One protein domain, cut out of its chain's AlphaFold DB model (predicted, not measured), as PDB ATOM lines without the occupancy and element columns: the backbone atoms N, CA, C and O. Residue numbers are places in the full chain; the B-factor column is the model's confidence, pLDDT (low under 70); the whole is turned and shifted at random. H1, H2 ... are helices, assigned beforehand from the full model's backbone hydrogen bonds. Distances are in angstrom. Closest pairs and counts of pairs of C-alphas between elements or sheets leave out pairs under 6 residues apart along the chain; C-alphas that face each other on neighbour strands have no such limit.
ATOM      1  N   ARG A   2     -12.943 102.288  10.263       66.44
ATOM      2  CA  ARG A   2     -11.573 102.505   9.753       66.44
ATOM      3  C   ARG A   2     -10.822 101.197   9.503       66.44
ATOM      4  O   ARG A   2     -10.272 101.042   8.425       66.44
ATOM      5  N   ASP A   3     -10.884 100.257  10.440       73.19
ATOM      6  CA  ASP A   3     -10.124  99.002  10.339       73.19
ATOM      7  C   ASP A   3     -10.566  98.164   9.131       73.19
ATOM      8  O   ASP A   3      -9.743  97.774   8.317       73.19
ATOM      9  N   LEU A   4     -11.881  98.061   8.898       77.31
ATOM     10  CA  LEU A   4     -12.443  97.394   7.716       77.31
ATOM     11  C   LEU A   4     -12.012  98.040   6.388       77.31
ATOM     12  O   LEU A   4     -11.857  97.349   5.385       77.31
ATOM     13  N   PHE A   5     -11.835  99.365   6.363       82.12
ATOM     14  CA  PHE A   5     -11.379 100.076   5.168       82.12
ATOM     15  C   PHE A   5      -9.885  99.855   4.905       82.12
ATOM     16  O   PHE A   5      -9.488  99.661   3.756       82.12
ATOM     17  N   PHE A   6      -9.060  99.849   5.956       82.44
ATOM     18  CA  PHE A   6      -7.636  99.533   5.840       82.44
ATOM     19  C   PHE A   6      -7.413  98.079   5.425       82.44
ATOM     20  O   PHE A   6      -6.634  97.829   4.506       82.44
ATOM     21  N   ASP A   7      -8.151  97.145   6.019       82.75
ATOM     22  CA  ASP A   7      -8.102  95.733   5.645       82.75
ATOM     23  C   ASP A   7      -8.503  95.542   4.181       82.75
ATOM     24  O   ASP A   7      -7.808  94.857   3.427       82.75
ATOM     25  N   PHE A   8      -9.567  96.220   3.737       85.88
ATOM     26  CA  PHE A   8      -9.964  96.221   2.332       85.88
ATOM     27  C   PHE A   8      -8.851  96.749   1.417       85.88
ATOM     28  O   PHE A   8      -8.554  96.116   0.405       85.88
ATOM     29  N   LEU A   9      -8.209  97.869   1.766       87.94
ATOM     30  CA  LEU A   9      -7.112  98.447   0.981       87.94
ATOM     31  C   LEU A   9      -5.922  97.495   0.863       87.94
ATOM     32  O   LEU A   9      -5.392  97.313  -0.231       87.94
ATOM     33  N   VAL A  10      -5.519  96.864   1.966       88.25
ATOM     34  CA  VAL A  10      -4.412  95.898   1.971       88.25
ATOM     35  C   VAL A  10      -4.747  94.682   1.112       88.25
ATOM     36  O   VAL A  10      -3.929  94.243   0.299       88.25
ATOM     37  N   GLN A  11      -5.967  94.156   1.233       89.12
ATOM     38  CA  GLN A  11      -6.417  93.062   0.377       89.12
ATOM     39  C   GLN A  11      -6.464  93.482  -1.094       89.12
ATOM     40  O   GLN A  11      -6.027  92.718  -1.951       89.12
ATOM     41  N   PHE A  12      -6.938  94.693  -1.386       89.94
ATOM     42  CA  PHE A  12      -7.054  95.213  -2.744       89.94
ATOM     43  C   PHE A  12      -5.687  95.385  -3.402       89.94
ATOM     44  O   PHE A  12      -5.487  94.890  -4.507       89.94
ATOM     45  N   ILE A  13      -4.730  96.031  -2.729       90.12
ATOM     46  CA  ILE A  13      -3.382  96.267  -3.268       90.12
ATOM     47  C   ILE A  13      -2.676  94.934  -3.530       90.12
ATOM     48  O   ILE A  13      -2.167  94.709  -4.629       90.12
ATOM     49  N   GLY A  14      -2.694  94.022  -2.555       88.25
ATOM     50  CA  GLY A  14      -2.083  92.704  -2.709       88.25
ATOM     51  C   GLY A  14      -2.722  91.886  -3.835       88.25
ATOM     52  O   GLY A  14      -2.013  91.360  -4.695       88.25
ATOM     53  N   ALA A  15      -4.055  91.836  -3.882       90.06
ATOM     54  CA  ALA A  15      -4.795  91.140  -4.933       90.06
ATOM     55  C   ALA A  15      -4.557  91.757  -6.317       90.06
ATOM     56  O   ALA A  15      -4.398  91.026  -7.292       90.06
ATOM     57  N   PHE A  16      -4.486  93.086  -6.403       92.06
ATOM     58  CA  PHE A  16      -4.253  93.819  -7.646       92.06
ATOM     59  C   PHE A  16      -2.902  93.474  -8.252       92.06
ATOM     60  O   PHE A  16      -2.806  93.193  -9.444       92.06
ATOM     61  N   VAL A  17      -1.872  93.408  -7.419       90.94
ATOM     62  CA  VAL A  17      -0.525  93.034  -7.852       90.94
ATOM     63  C   VAL A  17      -0.506  91.593  -8.351       90.94
ATOM     64  O   VAL A  17      -0.002  91.329  -9.440       90.94
ATOM     65  N   VAL A  18      -1.116  90.656  -7.617       90.38
ATOM     66  CA  VAL A  18      -1.230  89.255  -8.065       90.38
ATOM     67  C   VAL A  18      -1.996  89.149  -9.384       90.38
ATOM     68  O   VAL A  18      -1.588  88.409 -10.279       90.38
ATOM     69  N   TRP A  19      -3.088  89.898  -9.525       93.56
ATOM     70  CA  TRP A  19      -3.899  89.929 -10.737       93.56
ATOM     71  C   TRP A  19      -3.118  90.487 -11.935       93.56
ATOM     72  O   TRP A  19      -3.163  89.898 -13.017       93.56
ATOM     73  N   LEU A  20      -2.316  91.539 -11.732       92.44
ATOM     74  CA  LEU A  20      -1.387  92.051 -12.741       92.44
ATOM     75  C   LEU A  20      -0.348  90.998 -13.147       92.44
ATOM     76  O   LEU A  20      -0.155  90.765 -14.339       92.44
ATOM     77  N   PHE A  21       0.270  90.303 -12.185       89.50
ATOM     78  CA  PHE A  21       1.235  89.233 -12.475       89.50
ATOM     79  C   PHE A  21       0.614  88.046 -13.224       89.50
ATOM     80  O   PHE A  21       1.290  87.388 -14.012       89.50
ATOM     81  N   LYS A  22      -0.684  87.789 -13.034       88.56
ATOM     82  CA  LYS A  22      -1.444  86.793 -13.808       88.56
ATOM     83  C   LYS A  22      -1.846  87.277 -15.208       88.56
ATOM     84  O   LYS A  22      -2.480  86.523 -15.949       88.56
ATOM     85  N   GLY A  23      -1.493  88.507 -15.582       89.56
ATOM     86  CA  GLY A  23      -1.852  89.111 -16.864       89.56
ATOM     87  C   GLY A  23      -3.329  89.486 -16.947       89.56
ATOM     88  O   GLY A  23      -3.945  89.297 -17.993       89.56
ATOM     89  N   CYS A  24      -3.911  89.947 -15.836       89.44
ATOM     90  CA  CYS A  24      -5.309  90.375 -15.738       89.44
ATOM     91  C   CYS A  24      -6.336  89.274 -16.064       89.44
ATOM     92  O   CYS A  24      -7.474  89.554 -16.441       89.44
ATOM     93  N   LYS A  25      -5.942  88.002 -15.934       85.38
ATOM     94  CA  LYS A  25      -6.823  86.855 -16.170       85.38
ATOM     95  C   LYS A  25      -7.688  86.585 -14.937       85.38
ATOM     96  O   LYS A  25      -7.168  86.469 -13.831       85.38
ATOM     97  N   GLY A  26      -8.995  86.422 -15.146       86.19
ATOM     98  CA  GLY A  26      -9.971  86.211 -14.068       86.19
ATOM     99  C   GLY A  26     -10.423  87.514 -13.402       86.19
ATOM    100  O   GLY A  26     -10.123  88.607 -13.893       86.19
ATOM    101  N   LYS A  27     -11.172  87.410 -12.296       88.69
ATOM    102  CA  LYS A  27     -11.673  88.585 -11.569       88.69
ATOM    103  C   LYS A  27     -10.719  88.949 -10.438       88.69
ATOM    104  O   LYS A  27     -10.263  88.086  -9.697       88.69
ATOM    105  N   LEU A  28     -10.480  90.245 -10.252       85.56
ATOM    106  CA  LEU A  28      -9.668  90.765  -9.148       85.56
ATOM    107  C   LEU A  28     -10.182  90.301  -7.772       85.56
ATOM    108  O   LEU A  28      -9.396  89.970  -6.888       85.56
ATOM    109  N   SER A  29     -11.506  90.220  -7.617       86.31
ATOM    110  CA  SER A  29     -12.164  89.724  -6.405       86.31
ATOM    111  C   SER A  29     -11.774  88.291  -6.044       86.31
ATOM    112  O   SER A  29     -11.813  87.942  -4.872       86.31
ATOM    113  N   ASP A  30     -11.375  87.471  -7.021       86.12
ATOM    114  CA  ASP A  30     -10.990  86.075  -6.785       86.12
ATOM    115  C   ASP A  30      -9.627  85.983  -6.075       86.12
ATOM    116  O   ASP A  30      -9.313  84.977  -5.428       86.12
ATOM    117  N   GLU A  31      -8.816  87.040  -6.176       84.88
ATOM    118  CA  GLU A  31      -7.522  87.162  -5.509       84.88
ATOM    119  C   GLU A  31      -7.611  87.872  -4.153       84.88
ATOM    120  O   GLU A  31      -6.658  87.794  -3.371       84.88
ATOM    121  N   MET A  32      -8.739  88.520  -3.851       87.06
ATOM    122  CA  MET A  32      -9.017  89.099  -2.538       87.06
ATOM    123  C   MET A  32      -9.501  88.012  -1.577       87.06
ATOM    124  O   MET A  32     -10.254  87.112  -1.953       87.06
ATOM    125  N   ALA A  33      -9.066  88.092  -0.325       81.94
ATOM    126  CA  ALA A  33      -9.683  87.329   0.748       81.94
ATOM    127  C   ALA A  33     -10.839  88.136   1.352       81.94
ATOM    128  O   ALA A  33     -10.794  89.368   1.390       81.94
ATOM    129  N   GLY A  34     -11.884  87.444   1.808       76.44
ATOM    130  CA  GLY A  34     -12.975  88.088   2.532       76.44
ATOM    131  C   GLY A  34     -12.512  88.635   3.893       76.44
ATOM    132  O   GLY A  34     -11.530  88.144   4.444       76.44
ATOM    133  N   PRO A  35     -13.239  89.603   4.482       66.06
ATOM    134  CA  PRO A  35     -12.871  90.246   5.753       66.06
ATOM    135  C   PRO A  35     -12.810  89.296   6.962       66.06
ATOM    136  O   PRO A  35     -12.273  89.660   7.999       66.06
ATOM    137  N   TYR A  36     -13.341  88.079   6.834       65.56
ATOM    138  CA  TYR A  36     -13.328  87.053   7.880       65.56
ATOM    139  C   TYR A  36     -12.620  85.769   7.438       65.56
ATOM    140  O   TYR A  36     -12.740  84.736   8.091       65.56
ATOM    141  N   ASP A  37     -11.913  85.814   6.310       67.56
ATOM    142  CA  ASP A  37     -11.264  84.644   5.740       67.56
ATOM    143  C   ASP A  37      -9.793  84.603   6.185       67.56
ATOM    144  O   ASP A  37      -8.983  85.453   5.806       67.56
ATOM    145  N   SER A  38      -9.423  83.605   6.994       64.75
ATOM    146  CA  SER A  38      -8.028  83.368   7.410       64.75
ATOM    147  C   SER A  38      -7.221  82.603   6.349       64.75
ATOM    148  O   SER A  38      -6.242  81.920   6.656       64.75
ATOM    149  N   SER A  39      -7.667  82.670   5.098       75.00
ATOM    150  CA  SER A  39      -7.052  82.054   3.931       75.00
ATOM    151  C   SER A  39      -5.594  82.482   3.734       75.00
ATOM    152  O   SER A  39      -5.191  83.608   4.036       75.00
ATOM    153  N   SER A  40      -4.795  81.603   3.117       81.12
ATOM    154  CA  SER A  40      -3.428  81.918   2.673       81.12
ATOM    155  C   SER A  40      -3.369  83.147   1.753       81.12
ATOM    156  O   SER A  40      -2.339  83.821   1.684       81.12
ATOM    157  N   LYS A  41      -4.487  83.485   1.092       82.19
ATOM    158  CA  LYS A  41      -4.643  84.706   0.291       82.19
ATOM    159  C   LYS A  41      -4.505  85.970   1.139       82.19
ATOM    160  O   LYS A  41      -3.836  86.899   0.695       82.19
ATOM    161  N   THR A  42      -5.050  85.987   2.356       84.56
ATOM    162  CA  THR A  42      -4.977  87.131   3.281       84.56
ATOM    163  C   THR A  42      -3.528  87.461   3.605       84.56
ATOM    164  O   THR A  42      -3.102  88.605   3.449       84.56
ATOM    165  N   TRP A  43      -2.751  86.436   3.972       86.00
ATOM    166  CA  TRP A  43      -1.334  86.586   4.298       86.00
ATOM    167  C   TRP A  43      -0.493  86.964   3.078       86.00
ATOM    168  O   TRP A  43       0.352  87.852   3.159       86.00
ATOM    169  N   ARG A  44      -0.760  86.350   1.917       89.69
ATOM    170  CA  ARG A  44      -0.107  86.701   0.648       89.69
ATOM    171  C   ARG A  44      -0.338  88.170   0.292       89.69
ATOM    172  O   ARG A  44       0.617  88.877  -0.018       89.69
ATOM    173  N   ASN A  45      -1.584  88.634   0.344       88.31
ATOM    174  CA  ASN A  45      -1.936  90.005  -0.018       88.31
ATOM    175  C   ASN A  45      -1.344  91.014   0.981       88.31
ATOM    176  O   ASN A  45      -0.836  92.057   0.564       88.31
ATOM    177  N   PHE A  46      -1.322  90.672   2.274       88.44
ATOM    178  CA  PHE A  46      -0.639  91.455   3.305       88.44
ATOM    179  C   PHE A  46       0.870  91.557   3.040       88.44
ATOM    180  O   PHE A  46       1.409  92.660   2.992       88.44
ATOM    181  N   ALA A  47       1.542  90.429   2.786       90.31
ATOM    182  CA  ALA A  47       2.981  90.390   2.523       90.31
ATOM    183  C   ALA A  47       3.372  91.193   1.270       90.31
ATOM    184  O   ALA A  47       4.347  91.943   1.295       90.31
ATOM    185  N   ILE A  48       2.592  91.083   0.190       91.19
ATOM    186  CA  ILE A  48       2.819  91.850  -1.045       91.19
ATOM    187  C   ILE A  48       2.628  93.348  -0.800       91.19
ATOM    188  O   ILE A  48       3.449  94.157  -1.232       91.19
ATOM    189  N   THR A  49       1.572  93.727  -0.080       90.25
ATOM    190  CA  THR A  49       1.308  95.134   0.244       90.25
ATOM    191  C   THR A  49       2.414  95.717   1.122       90.25
ATOM    192  O   THR A  49       2.896  96.817   0.849       90.25
ATOM    193  N   LEU A  50       2.873  94.963   2.125       92.31
ATOM    194  CA  LEU A  50       3.996  95.348   2.978       92.31
ATOM    195  C   LEU A  50       5.277  95.550   2.156       92.31
ATOM    196  O   LEU A  50       5.971  96.547   2.338       92.31
ATOM    197  N   LEU A  51       5.569  94.644   1.218       92.38
ATOM    198  CA  LEU A  51       6.735  94.749   0.340       92.38
ATOM    199  C   LEU A  51       6.695  96.035  -0.499       92.38
ATOM    200  O   LEU A  51       7.689  96.755  -0.567       92.38
ATOM    201  N   ILE A  52       5.547  96.353  -1.102       91.25
ATOM    202  CA  ILE A  52       5.369  97.580  -1.896       91.25
ATOM    203  C   ILE A  52       5.559  98.821  -1.029       91.25
ATOM    204  O   ILE A  52       6.225  99.768  -1.450       91.25
ATOM    205  N   PHE A  53       5.026  98.801   0.192       90.75
ATOM    206  CA  PHE A  53       5.204  99.894   1.136       90.75
ATOM    207  C   PHE A  53       6.681 100.093   1.507       90.75
ATOM    208  O   PHE A  53       7.168 101.222   1.487       90.75
ATOM    209  N   LEU A  54       7.420  99.009   1.765       91.81
ATOM    210  CA  LEU A  54       8.857  99.062   2.064       91.81
ATOM    211  C   LEU A  54       9.684  99.588   0.886       91.81
ATOM    212  O   LEU A  54      10.578 100.408   1.090       91.81
ATOM    213  N   ILE A  55       9.376  99.164  -0.343       91.44
ATOM    214  CA  ILE A  55      10.040  99.674  -1.555       91.44
ATOM    215  C   ILE A  55       9.753 101.173  -1.712       91.44
ATOM    216  O   ILE A  55      10.684 101.956  -1.905       91.44
ATOM    217  N   GLY A  56       8.490 101.591  -1.582       90.62
ATOM    218  CA  GLY A  56       8.110 103.005  -1.646       90.62
ATOM    219  C   GLY A  56       8.828 103.843  -0.588       90.62
ATOM    220  O   GLY A  56       9.401 104.885  -0.907       90.62
ATOM    221  N   PHE A  57       8.882 103.347   0.648       90.75
ATOM    222  CA  PHE A  57       9.598 103.995   1.744       90.75
ATOM    223  C   PHE A  57      11.100 104.120   1.458       90.75
ATOM    224  O   PHE A  57      11.667 105.198   1.633       90.75
ATOM    225  N   ALA A  58      11.743 103.064   0.951       90.88
ATOM    226  CA  ALA A  58      13.162 103.086   0.601       90.88
ATOM    227  C   ALA A  58      13.479 104.099  -0.514       90.88
ATOM    228  O   ALA A  58      14.492 104.797  -0.442       90.88
ATOM    229  N   ILE A  59      12.609 104.215  -1.524       90.75
ATOM    230  CA  ILE A  59      12.756 105.200  -2.606       90.75
ATOM    231  C   ILE A  59      12.662 106.623  -2.045       90.75
ATOM    232  O   ILE A  59      13.548 107.439  -2.303       90.75
ATOM    233  N   VAL A  60      11.628 106.911  -1.249       89.44
ATOM    234  CA  VAL A  60      11.435 108.234  -0.629       89.44
ATOM    235  C   VAL A  60      12.611 108.583   0.282       89.44
ATOM    236  O   VAL A  60      13.141 109.691   0.198       89.44
ATOM    237  N   PHE A  61      13.072 107.631   1.095       88.25
ATOM    238  CA  PHE A  61      14.215 107.826   1.984       88.25
ATOM    239  C   PHE A  61      15.496 108.137   1.201       88.25
ATOM    240  O   PHE A  61      16.194 109.098   1.519       88.25
ATOM    241  N   LYS A  62      15.781 107.392   0.124       84.81
ATOM    242  CA  LYS A  62      16.950 107.643  -0.732       84.81
ATOM    243  C   LYS A  62      16.906 109.032  -1.380       84.81
ATOM    244  O   LYS A  62      17.933 109.707  -1.430       84.81
ATOM    245  N   ILE A  63      15.738 109.466  -1.858       80.94
ATOM    246  CA  ILE A  63      15.560 110.804  -2.450       80.94
ATOM    247  C   ILE A  63      15.762 111.894  -1.389       80.94
ATOM    248  O   ILE A  63      16.464 112.871  -1.645       80.94
ATOM    249  N   GLY A  64      15.208 111.710  -0.187       76.94
ATOM    250  CA  GLY A  64      15.387 112.641   0.930       76.94
ATOM    251  C   GLY A  64      16.855 112.809   1.330       76.94
ATOM    252  O   GLY A  64      17.336 113.935   1.444       76.94
ATOM    253  N   VAL A  65      17.590 111.699   1.453       76.69
ATOM    254  CA  VAL A  65      19.032 111.719   1.752       76.69
ATOM    255  C   VAL A  65      19.813 112.426   0.639       76.69
ATOM    256  O   VAL A  65      20.605 113.321   0.926       76.69
ATOM    257  N   SER A  66      19.536 112.110  -0.630       73.62
ATOM    258  CA  SER A  66      20.206 112.756  -1.768       73.62
ATOM    259  C   SER A  66      20.011 114.275  -1.781       73.62
ATOM    260  O   SER A  66      20.964 115.011  -2.026       73.62
ATOM    261  N   ASN A  67      18.797 114.762  -1.510       72.38
ATOM    262  CA  ASN A  67      18.524 116.200  -1.485       72.38
ATOM    263  C   ASN A  67      19.257 116.898  -0.332       72.38
ATOM    264  O   ASN A  67      19.806 117.982  -0.529       72.38
ATOM    265  N   SER A  68      19.349 116.249   0.834       72.00
ATOM    266  CA  SER A  68      20.086 116.797   1.978       72.00
ATOM    267  C   SER A  68      21.597 116.915   1.724       72.00
ATOM    268  O   SER A  68      22.223 117.875   2.168       72.00
ATOM    269  N   GLU A  69      22.202 116.002   0.952       70.88
ATOM    270  CA  GLU A  69      23.624 116.090   0.580       70.88
ATOM    271  C   GLU A  69      23.913 117.182  -0.463       70.88
ATOM    272  O   GLU A  69      24.971 117.821  -0.429       70.88
ATOM    273  N   VAL A  70      22.977 117.423  -1.385       68.44
ATOM    274  CA  VAL A  70      23.081 118.506  -2.379       68.44
ATOM    275  C   VAL A  70      22.962 119.873  -1.705       68.44
ATOM    276  O   VAL A  70      23.748 120.784  -1.996       68.44
ATOM    277  N   GLU A  71      22.038 120.002  -0.754       69.19
ATOM    278  CA  GLU A  71      21.949 121.181   0.105       69.19
ATOM    279  C   GLU A  71      23.246 121.344   0.914       69.19
ATOM    280  O   GLU A  71      23.773 122.460   0.976       69.19
ATOM    281  N   LYS A  72      23.850 120.225   1.383       69.12
ATOM    282  CA  LYS A  72      25.157 120.254   2.056       69.12
ATOM    283  C   LYS A  72      26.253 120.957   1.280       69.12
ATOM    284  O   LYS A  72      26.917 121.871   1.766       69.12
ATOM    285  N   LYS A  73      26.464 120.521   0.048       67.44
ATOM    286  CA  LYS A  73      27.556 121.056  -0.771       67.44
ATOM    287  C   LYS A  73      27.335 122.506  -1.180       67.44
ATOM    288  O   LYS A  73      28.301 123.257  -1.283       67.44
ATOM    289  N   THR A  74      26.086 122.908  -1.398       68.25
ATOM    290  CA  THR A  74      25.763 124.272  -1.837       68.25
ATOM    291  C   THR A  74      26.143 125.303  -0.779       68.25
ATOM    292  O   THR A  74      26.773 126.310  -1.109       68.25
ATOM    293  N   TYR A  75      25.842 125.043   0.498       63.25
ATOM    294  CA  TYR A  75      26.194 125.994   1.551       63.25
ATOM    295  C   TYR A  75      27.715 126.088   1.778       63.25
ATOM    296  O   TYR A  75      28.212 127.177   2.058       63.25
ATOM    297  N   GLU A  76      28.488 125.004   1.601       66.81
ATOM    298  CA  GLU A  76      29.956 125.052   1.775       66.81
ATOM    299  C   GLU A  76      30.644 125.865   0.676       66.81
ATOM    300  O   GLU A  76      31.648 126.531   0.930       66.81
ATOM    301  N   ILE A  77      30.100 125.836  -0.544       68.38
ATOM    302  CA  ILE A  77      30.624 126.604  -1.679       68.38
ATOM    303  C   ILE A  77      30.335 128.099  -1.497       68.38
ATOM    304  O   ILE A  77      31.196 128.927  -1.790       68.38
ATOM    305  N   HIS A  78      29.152 128.454  -0.986       61.44
ATOM    306  CA  HIS A  78      28.770 129.852  -0.765       61.44
ATOM    307  C   HIS A  78      29.501 130.517   0.404       61.44
ATOM    308  O   HIS A  78      29.714 131.722   0.357       61.44
ATOM    309  N   HIS A  79      29.916 129.757   1.420       59.03
ATOM    310  CA  HIS A  79      30.585 130.312   2.603       59.03
ATOM    311  C   HIS A  79      32.120 130.411   2.475       59.03
ATOM    312  O   HIS A  79      32.775 130.958   3.362       59.03
ATOM    313  N   LYS A  80      32.697 129.857   1.397       57.69
ATOM    314  CA  LYS A  80      34.133 129.926   1.061       57.69
ATOM    315  C   LYS A  80      34.497 131.036   0.059       57.69
ATOM    316  O   LYS A  80      35.678 131.161  -0.262       57.69
ATOM    317  N   ARG A  81      33.523 131.795  -0.454       48.44
ATOM    318  CA  ARG A  81      33.751 133.048  -1.201       48.44
ATOM    319  C   ARG A  81      33.642 134.239  -0.267       48.44
ATOM    320  O   ARG A  81      34.366 135.216  -0.539       48.44
TER     321      ARG A  81
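Overview. This is residues 2 to 81 of the 81 residues of an uncharacterized protein of Labilibaculum euxinus (UniProt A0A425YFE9). A short helix, H1, crosses a long one, H2, near the first end of H2, and the rest of H2 sticks out as a long arm, residues 53 to 81 standing free. A loop without a named element, residues 22 to 39, joins the two helices. The printed part has 80 residues with two named helices, H1 then H2, and no named strand; its class is all helix. It is extended, with a radius of gyration of the C-alphas of 20.3 A and spans of 66 by 31 by 17 A.

Arrangement. H1, residues 2 to 21, touches H2, residues 40 to 78, with its residues 10 to 17 alone, and H2 touches H1 with its residues 42 to 49 alone. Their closest C-alphas, those of Gly 14 and Asn 45, are 3.8 A apart. Their lines are about perpendicular, at 89 degrees. Every O i to N i+4 pair of H1 is within hydrogen-bond range; in H2, 34 of 35 are.

Along the chain. H1 begins at C-alpha 2, (-11.573, 102.505, 9.753), and measures 28.9 A. H2 measures 57.8 A and ends at C-alpha 78, (28.770, 129.852, -0.765).

Size, cuts and confidence. The C-alphas farthest apart, those of Asp 37 and Arg 81, are 66.5 A apart. The printed part has no cut, and the link from H1 to H2 is long, 18 residues. The pLDDT is under 70 at residue 2, residues 35 to 38 and residues 70 to 81.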